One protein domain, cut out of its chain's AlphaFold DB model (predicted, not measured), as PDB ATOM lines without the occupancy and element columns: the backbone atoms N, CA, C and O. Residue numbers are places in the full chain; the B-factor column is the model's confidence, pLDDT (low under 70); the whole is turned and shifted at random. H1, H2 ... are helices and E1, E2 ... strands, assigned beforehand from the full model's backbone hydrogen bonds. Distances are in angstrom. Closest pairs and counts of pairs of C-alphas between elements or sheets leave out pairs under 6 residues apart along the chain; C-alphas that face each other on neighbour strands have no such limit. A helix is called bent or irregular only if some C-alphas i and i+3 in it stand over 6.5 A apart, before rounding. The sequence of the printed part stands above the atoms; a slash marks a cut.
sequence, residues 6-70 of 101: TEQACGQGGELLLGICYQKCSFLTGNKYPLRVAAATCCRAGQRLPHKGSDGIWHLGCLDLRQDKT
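AT A GLANCE: This is residues 6 to 70 of the 101 residues of the protein "Hypothetical protein" of Alexandrium catenella (UniProt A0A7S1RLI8). Three small two-stranded hairpins follow one another in a bent row: E1 and E2, then E3 and E4 in the middle, then E5 and E6 set off by themselves. A very short helix packs on each of the first two, H1 on E1 and H2 on the hairpin of E3 and E4, while residues 65 to 70 stick out as a tail. The printed part has 65 residues, with two named helices and six named strands in the order H1, E1, E2, H2, E3, E4, E5, E6. The strands make three separate antiparallel sheets of two, and the class is mixed, helices and strands, with under half of the residues in named elements. The whole is only just loose, close to compact, with a radius of gyration of the C-alphas of 13.2 A and spans of 33 by 29 by 19 A.

HOW THE PARTS SIT: The printed part begins with H1, residues 6 to 10, and a tight link leads to E1, residues 14 to 17. H1 and E1 have 8 pairs of C-alphas within 8 A, the closest being those of Thr 6 and Glu 15, 5.6 A apart. E1 forms a hairpin with E2, residues 20 to 23, antiparallel with 139 degrees between their directions. Across it N 15 and O 22 are 2.8 A apart and N 17 and O 20 are 2.9 A apart, within hydrogen-bond range. The closest C-alphas of H1 and E2 are those of Cys 10 and Cys 21, 5.4 A apart. A tight link of one residue leads to H2, residues 25 to 28, which is apart from H1 and E1. E3, residues 35 to 38, forms a hairpin with E4, residues 41 to 43, antiparallel at 149 degrees; N 35 and O 43 are 3.0 A apart and N 43 and O 35 are 2.7 A apart, within hydrogen-bond range. Cys 25 of H2 makes the closest C-alpha pairs with both strands, 5.9 A to Leu 35 and 5.6 A to Cys 42. The closest C-alphas of E1 and E3 are those of Leu 17 and Ala 38, 7.9 A apart. The last hairpin is E5, residues 50 to 53, with E6, residues 56 to 59, antiparallel at 149 degrees; N 51 and O 58 are 2.8 A apart, within hydrogen-bond range. E5 and E6 are apart from the other named elements. In H1 the O i to N i+4 pair is within hydrogen-bond range; H2 is too short for such a pair, and its O i to N i+3 pair is not within range.

IN THESE COORDINATES: H1 begins at C-alpha 6, at (111.219, 145.073, 97.713), and is 6.3 A from first to last C-alpha. E1 measures 9.8 A, E2 10.1 A and H2 5.0 A. E3, 9.5 A long, begins at C-alpha 35, at (118.452, 135.431, 90.242), and E4 measures 6.6 A. E5 measures 9.3 A, and E6, 9.9 A long, ends at C-alpha 59, at (123.187, 139.528, 81.865).

THE WHOLE: The two C-alphas farthest apart are those of Gln 8 and Arg 66, 36.6 A, and those of Thr 6 and Thr 70, the first and last printed, are 28.7 A apart. The printed part has no cut. No link is long; those from H2 to E3 and from E4 to E5 are short, and the others are tight. Residues 65 to 70 stand free. The mean pLDDT of the printed part is 72.1, and the model's confidence is low, under 70, at residues 6 to 8 and 45 to 70; E5 has a mean of 57 and E6 of 56.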
ATOM      1  N   THR A   6     111.732 146.444  97.782       57.97
ATOM      2  CA  THR A   6     111.219 145.073  97.713       57.97
ATOM      3  C   THR A   6     111.261 144.325  99.050       57.97
ATOM      4  O   THR A   6     110.350 143.549  99.338       57.97
ATOM      5  N   GLU A   7     112.249 144.591  99.911       62.22
ATOM      6  CA  GLU A   7     112.358 143.965 101.240       62.22
ATOM      7  C   GLU A   7     111.292 144.515 102.200       62.22
ATOM      8  O   GLU A   7     110.751 143.793 103.032       62.22
ATOM      9  N   GLN A   8     110.934 145.790 102.058       67.44
ATOM     10  CA  GLN A   8     109.887 146.421 102.870       67.44
ATOM     11  C   GLN A   8     108.492 145.875 102.539       67.44
ATOM     12  O   GLN A   8     107.642 145.798 103.422       67.44
ATOM     13  N   ALA A   9     108.263 145.473 101.286       79.38
ATOM     14  CA  ALA A   9     106.986 144.926 100.836       79.38
ATOM     15  C   ALA A   9     106.797 143.446 101.211       79.38
ATOM     16  O   ALA A   9     105.680 143.030 101.509       79.38
ATOM     17  N   CYS A  10     107.874 142.652 101.195       84.81
ATOM     18  CA  CYS A  10     107.799 141.194 101.342       84.81
ATOM     19  C   CYS A  10     108.509 140.630 102.584       84.81
ATOM     20  O   CYS A  10     108.456 139.423 102.816       84.81
ATOM     21  N   GLY A  11     109.145 141.478 103.393       84.00
ATOM     22  CA  GLY A  11     109.927 141.073 104.558       84.00
ATOM     23  C   GLY A  11     111.348 140.615 104.213       84.00
ATOM     24  O   GLY A  11     111.733 140.492 103.048       84.00
ATOM     25  N   GLN A  12     112.141 140.353 105.256       81.62
ATOM     26  CA  GLN A  12     113.529 139.911 105.104       81.62
ATOM     27  C   GLN A  12     113.602 138.575 104.365       81.62
ATOM     28  O   GLN A  12     113.039 137.570 104.796       81.62
ATOM     29  N   GLY A  13     114.316 138.568 103.240       79.12
ATOM     30  CA  GLY A  13     114.447 137.378 102.401       79.12
ATOM     31  C   GLY A  13     113.287 137.163 101.426       79.12
ATOM     32  O   GLY A  13     113.305 136.163 100.710       79.12
ATOM     33  N   GLY A  14     112.329 138.088 101.346       86.12
ATOM     34  CA  GLY A  14     111.282 138.122 100.324       86.12
ATOM     35  C   GLY A  14     111.639 139.026  99.138       86.12
ATOM     36  O   GLY A  14     112.408 139.973  99.271       86.12
ATOM     37  N   GLU A  15     111.098 138.733  97.959       85.75
ATOM     38  CA  GLU A  15     111.167 139.575  96.761       85.75
ATOM     39  C   GLU A  15     109.784 139.688  96.109       85.75
ATOM     40  O   GLU A  15     109.002 138.734  96.119       85.75
ATOM     41  N   LEU A  16     109.474 140.854  95.538       86.00
ATOM     42  CA  LEU A  16     108.204 141.106  94.863       86.00
ATOM     43  C   LEU A  16     108.333 140.793  93.367       86.00
ATOM     44  O   LEU A  16     109.146 141.401  92.673       86.00
ATOM     45  N   LEU A  17     107.492 139.897  92.851       84.12
ATOM     46  CA  LEU A  17     107.379 139.615  91.419       84.12
ATOM     47  C   LEU A  17     105.902 139.616  91.014       84.12
ATOM     48  O   LEU A  17     105.105 138.863  91.566       84.12
ATOM     49  N   LEU A  18     105.538 140.457  90.039       84.19
ATOM     50  CA  LEU A  18     104.157 140.599  89.544       84.19
ATOM     51  C   LEU A  18     103.131 140.886  90.661       84.19
ATOM     52  O   LEU A  18     102.006 140.399  90.622       84.19
ATOM     53  N   GLY A  19     103.530 141.654  91.681       86.31
ATOM     54  CA  GLY A  19     102.669 141.997  92.820       86.31
ATOM     55  C   GLY A  19     102.518 140.892  93.871       86.31
ATOM     56  O   GLY A  19     101.754 141.060  94.815       86.31
ATOM     57  N   ILE A  20     103.245 139.780  93.736       84.62
ATOM     58  CA  ILE A  20     103.226 138.658  94.678       84.62
ATOM     59  C   ILE A  20     104.594 138.546  95.349       84.62
ATOM     60  O   ILE A  20     105.633 138.664  94.695       84.62
ATOM     61  N   CYS A  21     104.595 138.305  96.656       87.56
ATOM     62  CA  CYS A  21     105.813 138.064  97.414       87.56
ATOM     63  C   CYS A  21     106.265 136.607  97.286       87.56
ATOM     64  O   CYS A  21     105.527 135.678  97.618       87.56
ATOM     65  N   TYR A  22     107.505 136.422  96.846       84.50
ATOM     66  CA  TYR A  22     108.187 135.136  96.788       84.50
ATOM     67  C   TYR A  22     109.395 135.146  97.718       84.50
ATOM     68  O   TYR A  22     109.969 136.193  97.998       84.50
ATOM     69  N   GLN A  23     109.837 133.972  98.158       86.56
ATOM     70  CA  GLN A  23     111.137 133.864  98.812       86.56
ATOM     71  C   GLN A  23     112.249 134.174  97.798       86.56
ATOM     72  O   GLN A  23     112.215 133.677  96.668       86.56
ATOM     73  N   LYS A  24     113.264 134.936  98.213       86.94
ATOM     74  CA  LYS A  24     114.438 135.237  97.394       86.94
ATOM     75  C   LYS A  24     115.088 133.960  96.871       86.94
ATOM     76  O   LYS A  24     115.372 133.031  97.634       86.94
ATOM     77  N   CYS A  25     115.399 133.940  95.580       85.81
ATOM     78  CA  CYS A  25     116.077 132.816  94.933       85.81
ATOM     79  C   CYS A  25     117.429 132.449  95.586       85.81
ATOM     80  O   CYS A  25     117.788 131.271  95.675       85.81
ATOM     81  N   SER A  26     118.151 133.430  96.139       84.25
ATOM     82  CA  SER A  26     119.371 133.192  96.922       84.25
ATOM     83  C   SER A  26     119.118 132.390  98.204       84.25
ATOM     84  O   SER A  26     119.918 131.519  98.535       84.25
ATOM     85  N   PHE A  27     117.994 132.606  98.888       86.38
ATOM     86  CA  PHE A  27     117.626 131.836 100.077       86.38
ATOM     87  C   PHE A  27     117.145 130.435  99.703       86.38
ATOM     88  O   PHE A  27     117.631 129.453 100.255       86.38
ATOM     89  N   LEU A  28     116.257 130.336  98.708       86.00
ATOM     90  CA  LEU A  28     115.702 129.056  98.251       86.00
ATOM     91  C   LEU A  28     116.775 128.075  97.775       86.00
ATOM     92  O   LEU A  28     116.644 126.868  97.952       86.00
ATOM     93  N   THR A  29     117.834 128.587  97.149       82.19
ATOM     94  CA  THR A  29     118.845 127.746  96.496       82.19
ATOM     95  C   THR A  29     120.173 127.682  97.242       82.19
ATOM     96  O   THR A  29     121.140 127.131  96.710       82.19
ATOM     97  N   GLY A  30     120.261 128.256  98.449       86.19
ATOM     98  CA  GLY A  30     121.533 128.386  99.165       86.19
ATOM     99  C   GLY A  30     122.583 129.112  98.318       86.19
ATOM    100  O   GLY A  30     123.725 128.672  98.209       86.19
ATOM    101  N   ASN A  31     122.158 130.184  97.649       83.62
ATOM    102  CA  ASN A  31     122.942 131.049  96.771       83.62
ATOM    103  C   ASN A  31     123.463 130.401  95.471       83.62
ATOM    104  O   ASN A  31     124.265 131.003  94.756       83.62
ATOM    105  N   LYS A  32     123.010 129.189  95.119       81.75
ATOM    106  CA  LYS A  32     123.408 128.506  93.872       81.75
ATOM    107  C   LYS A  32     122.789 129.141  92.623       81.75
ATOM    108  O   LYS A  32     123.443 129.182  91.584       81.75
ATOM    109  N   TYR A  33     121.560 129.642  92.737       83.81
ATOM    110  CA  TYR A  33     120.787 130.285  91.674       83.81
ATOM    111  C   TYR A  33     120.146 131.565  92.230       83.81
ATOM    112  O   TYR A  33     118.978 131.542  92.597       83.81
ATOM    113  N   PRO A  34     120.902 132.664  92.390       84.31
ATOM    114  CA  PRO A  34     120.434 133.826  93.145       84.31
ATOM    115  C   PRO A  34     119.453 134.733  92.389       84.31
ATOM    116  O   PRO A  34     118.871 135.614  93.013       84.31
ATOM    117  N   LEU A  35     119.270 134.549  91.079       82.94
ATOM    118  CA  LEU A  35     118.452 135.431  90.242       82.94
ATOM    119  C   LEU A  35     117.093 134.802  89.951       82.94
ATOM    120  O   LEU A  35     117.023 133.620  89.625       82.94
ATOM    121  N   ARG A  36     116.023 135.592  90.001       85.94
ATOM    122  CA  ARG A  36     114.676 135.158  89.623       85.94
ATOM    123  C   ARG A  36     114.378 135.538  88.176       85.94
ATOM    124  O   ARG A  36     114.613 136.673  87.779       85.94
ATOM    125  N   VAL A  37     113.840 134.596  87.403       81.00
ATOM    126  CA  VAL A  37     113.352 134.854  86.031       81.00
ATOM    127  C   VAL A  37     111.854 134.623  85.869       81.00
ATOM    128  O   VAL A  37     111.248 135.194  84.971       81.00
ATOM    129  N   ALA A  38     111.239 133.825  86.747       81.69
ATOM    130  CA  ALA A  38     109.791 133.636  86.799       81.69
ATOM    131  C   ALA A  38     109.328 133.272  88.223       81.69
ATOM    132  O   ALA A  38     110.142 133.110  89.136       81.69
ATOM    133  N   ALA A  39     108.016 133.109  88.414       83.81
ATOM    134  CA  ALA A  39     107.393 132.796  89.707       83.81
ATOM    135  C   ALA A  39     108.007 131.576  90.423       83.81
ATOM    136  O   ALA A  39     108.199 131.605  91.637       83.81
ATOM    137  N   ALA A  40     108.389 130.535  89.679       79.62
ATOM    138  CA  ALA A  40     109.003 129.318  90.222       79.62
ATOM    139  C   ALA A  40     110.406 129.038  89.655       79.62
ATOM    140  O   ALA A  40     110.956 127.960  89.865       79.62
ATOM    141  N   THR A  41     111.002 130.000  88.944       79.19
ATOM    142  CA  THR A  41     112.248 129.767  88.204       79.19
ATOM    143  C   THR A  41     113.352 130.674  88.724       79.19
ATOM    144  O   THR A  41     113.337 131.890  88.507       79.19
ATOM    145  N   CYS A  42     114.325 130.047  89.386       85.75
ATOM    146  CA  CYS A  42     115.587 130.659  89.783       85.75
ATOM    147  C   CYS A  42     116.690 130.279  88.794       85.75
ATOM    148  O   CYS A  42     116.701 129.187  88.229       85.75
ATOM    149  N   CYS A  43     117.645 131.176  88.610       79.56
ATOM    150  CA  CYS A  43     118.721 131.038  87.660       79.56
ATOM    151  C   CYS A  43     120.047 131.542  88.237       79.56
ATOM    152  O   CYS A  43     120.123 132.406  89.114       79.56
ATOM    153  N   ARG A  44     121.128 130.974  87.709       77.88
ATOM    154  CA  ARG A  44     122.488 131.451  87.871       77.88
ATOM    155  C   ARG A  44     122.886 132.051  86.536       77.88
ATOM    156  O   ARG A  44     123.186 131.299  85.612       77.88
ATOM    157  N   ALA A  45     122.920 133.375  86.430       67.88
ATOM    158  CA  ALA A  45     123.573 133.987  85.286       67.88
ATOM    159  C   ALA A  45     125.059 133.635  85.389       67.88
ATOM    160  O   ALA A  45     125.794 134.156  86.232       67.88
ATOM    161  N   GLY A  46     125.504 132.692  84.562       59.88
ATOM    162  CA  GLY A  46     126.922 132.571  84.295       59.88
ATOM    163  C   GLY A  46     127.393 133.908  83.733       59.88
ATOM    164  O   GLY A  46     126.769 134.458  82.832       59.88
ATOM    165  N   GLN A  47     128.522 134.420  84.217       52.88
ATOM    166  CA  GLN A  47     129.221 135.569  83.618       52.88
ATOM    167  C   GLN A  47     129.607 135.315  82.136       52.88
ATOM    168  O   GLN A  47     130.114 136.203  81.457       52.88
ATOM    169  N   ARG A  48     129.391 134.096  81.618       48.84
ATOM    170  CA  ARG A  48     129.545 133.740  80.208       48.84
ATOM    171  C   ARG A  48     128.388 134.316  79.394       48.84
ATOM    172  O   ARG A  48     127.437 133.589  79.166       48.84
ATOM    173  N   LEU A  49     128.540 135.558  78.928       51.06
ATOM    174  CA  LEU A  49     127.711 136.308  77.955       51.06
ATOM    175  C   LEU A  49     127.051 137.565  78.566       51.06
ATOM    176  O   LEU A  49     125.826 137.635  78.692       51.06
ATOM    177  N   PRO A  50     127.844 138.590  78.938       55.53
ATOM    178  CA  PRO A  50     127.307 139.935  79.124       55.53
ATOM    179  C   PRO A  50     126.781 140.457  77.777       55.53
ATOM    180  O   PRO A  50     127.536 140.574  76.811       55.53
ATOM    181  N   HIS A  51     125.491 140.777  77.698       53.88
ATOM    182  CA  HIS A  51     124.944 141.536  76.581       53.88
ATOM    183  C   HIS A  51     125.210 143.018  76.846       53.88
ATOM    184  O   HIS A  51     124.641 143.607  77.758       53.88
ATOM    185  N   LYS A  52     126.124 143.611  76.077       56.12
ATOM    186  CA  LYS A  52     126.407 145.045  76.126       56.12
ATOM    187  C   LYS A  52     125.577 145.741  75.046       56.12
ATOM    188  O   LYS A  52     125.926 145.659  73.871       56.12
ATOM    189  N   GLY A  53     124.476 146.360  75.452       62.22
ATOM    190  CA  GLY A  53     123.651 147.233  74.620       62.22
ATOM    191  C   GLY A  53     124.011 148.706  74.822       62.22
ATOM    192  O   GLY A  53     124.825 149.058  75.681       62.22
ATOM    193  N   SER A  54     123.408 149.587  74.027       52.12
ATOM    194  CA  SER A  54     123.500 151.048  74.202       52.12
ATOM    195  C   SER A  54     122.847 151.541  75.501       52.12
ATOM    196  O   SER A  54     123.120 152.647  75.953       52.12
ATOM    197  N   ASP A  55     122.003 150.705  76.096       61.72
ATOM    198  CA  ASP A  55     121.246 150.872  77.333       61.72
ATOM    199  C   ASP A  55     121.919 150.231  78.564       61.72
ATOM    200  O   ASP A  55     121.414 150.359  79.677       61.72
ATOM    201  N   GLY A  56     123.086 149.591  78.402       58.56
ATOM    202  CA  GLY A  56     123.887 149.071  79.512       58.56
ATOM    203  C   GLY A  56     124.362 147.630  79.329       58.56
ATOM    204  O   GLY A  56     124.392 147.085  78.225       58.56
ATOM    205  N   ILE A  57     124.799 147.018  80.431       54.03
ATOM    206  CA  ILE A  57     125.200 145.608  80.474       54.03
ATOM    207  C   ILE A  57     124.035 144.808  81.056       54.03
ATOM    208  O   ILE A  57     123.772 144.882  82.254       54.03
ATOM    209  N   TRP A  58     123.370 144.012  80.223       53.38
ATOM    210  CA  TRP A  58     122.367 143.037  80.640       53.38
ATOM    211  C   TRP A  58     122.989 141.646  80.693       53.38
ATOM    212  O   TRP A  58     123.688 141.209  79.779       53.38
ATOM    213  N   HIS A  59     122.732 140.906  81.763       57.09
ATOM    214  CA  HIS A  59     123.187 139.528  81.865       57.09
ATOM    215  C   HIS A  59     122.172 138.604  81.185       57.09
ATOM    216  O   HIS A  59     121.236 138.124  81.819       57.09
ATOM    217  N   LEU A  60     122.392 138.299  79.900       59.31
ATOM    218  CA  LEU A  60     121.605 137.306  79.153       59.31
ATOM    219  C   LEU A  60     121.810 135.871  79.673       59.31
ATOM    220  O   LEU A  60     121.194 134.943  79.173       59.31
ATOM    221  N   GLY A  61     122.660 135.673  80.685       61.03
ATOM    222  CA  GLY A  61     123.042 134.357  81.203       61.03
ATOM    223  C   GLY A  61     121.890 133.511  81.761       61.03
ATOM    224  O   GLY A  61     122.095 132.322  81.977       61.03
ATOM    225  N   CYS A  62     120.706 134.090  81.986       69.75
ATOM    226  CA  CYS A  62     119.486 133.345  82.321       69.75
ATOM    227  C   CYS A  62     118.521 133.131  81.153       69.75
ATOM    228  O   CYS A  62     117.604 132.324  81.256       69.75
ATOM    229  N   LEU A  63     118.747 133.846  80.056       65.69
ATOM    230  CA  LEU A  63     118.057 133.743  78.777       65.69
ATOM    231  C   LEU A  63     119.067 133.237  77.738       65.69
ATOM    232  O   LEU A  63     119.196 133.803  76.654       65.69
ATOM    233  N   ASP A  64     119.844 132.204  78.087       59.91
ATOM    234  CA  ASP A  64     120.665 131.511  77.100       59.91
ATOM    235  C   ASP A  64     119.705 130.816  76.131       59.91
ATOM    236  O   ASP A  64     119.200 129.731  76.403       59.91
ATOM    237  N   LEU A  65     119.428 131.475  75.003       55.78
ATOM    238  CA  LEU A  65     118.509 131.010  73.960       55.78
ATOM    239  C   LEU A  65     118.939 129.667  73.336       55.78
ATOM    240  O   LEU A  65     118.204 129.113  72.528       55.78
ATOM    241  N   ARG A  66     120.129 129.149  73.680       54.03
ATOM    242  CA  ARG A  66     120.616 127.814  73.291       54.03
ATOM    243  C   ARG A  66     120.422 126.750  74.382       54.03
ATOM    244  O   ARG A  66     120.655 125.573  74.116       54.03
ATOM    245  N   GLN A  67     120.033 127.150  75.593       53.84
ATOM    246  CA  GLN A  67     119.649 126.299  76.727       53.84
ATOM    247  C   GLN A  67     118.172 126.523  77.100       53.84
ATOM    248  O   GLN A  67     117.800 126.531  78.269       53.84
ATOM    249  N   ASP A  68     117.315 126.679  76.092       53.94
ATOM    250  CA  ASP A  68     115.854 126.725  76.229       53.94
ATOM    251  C   ASP A  68     115.259 125.388  76.707       53.94
ATOM    252  O   ASP A  68     114.123 125.326  77.178       53.94
ATOM    253  N   LYS A  69     116.036 124.305  76.623       50.84
ATOM    254  CA  LYS A  69     115.640 123.000  77.140       50.84
ATOM    255  C   LYS A  69     115.775 122.963  78.655       50.84
ATOM    256  O   LYS A  69     116.880 122.998  79.200       50.84
ATOM    257  N   THR A  70     114.640 122.781  79.323       54.00
ATOM    258  CA  THR A  70     114.561 122.264  80.690       54.00
ATOM    259  C   THR A  70     115.549 121.106  80.833       54.00
ATOM    260  O   THR A  70     115.530 120.174  80.021       54.00
TER     261      THR A  70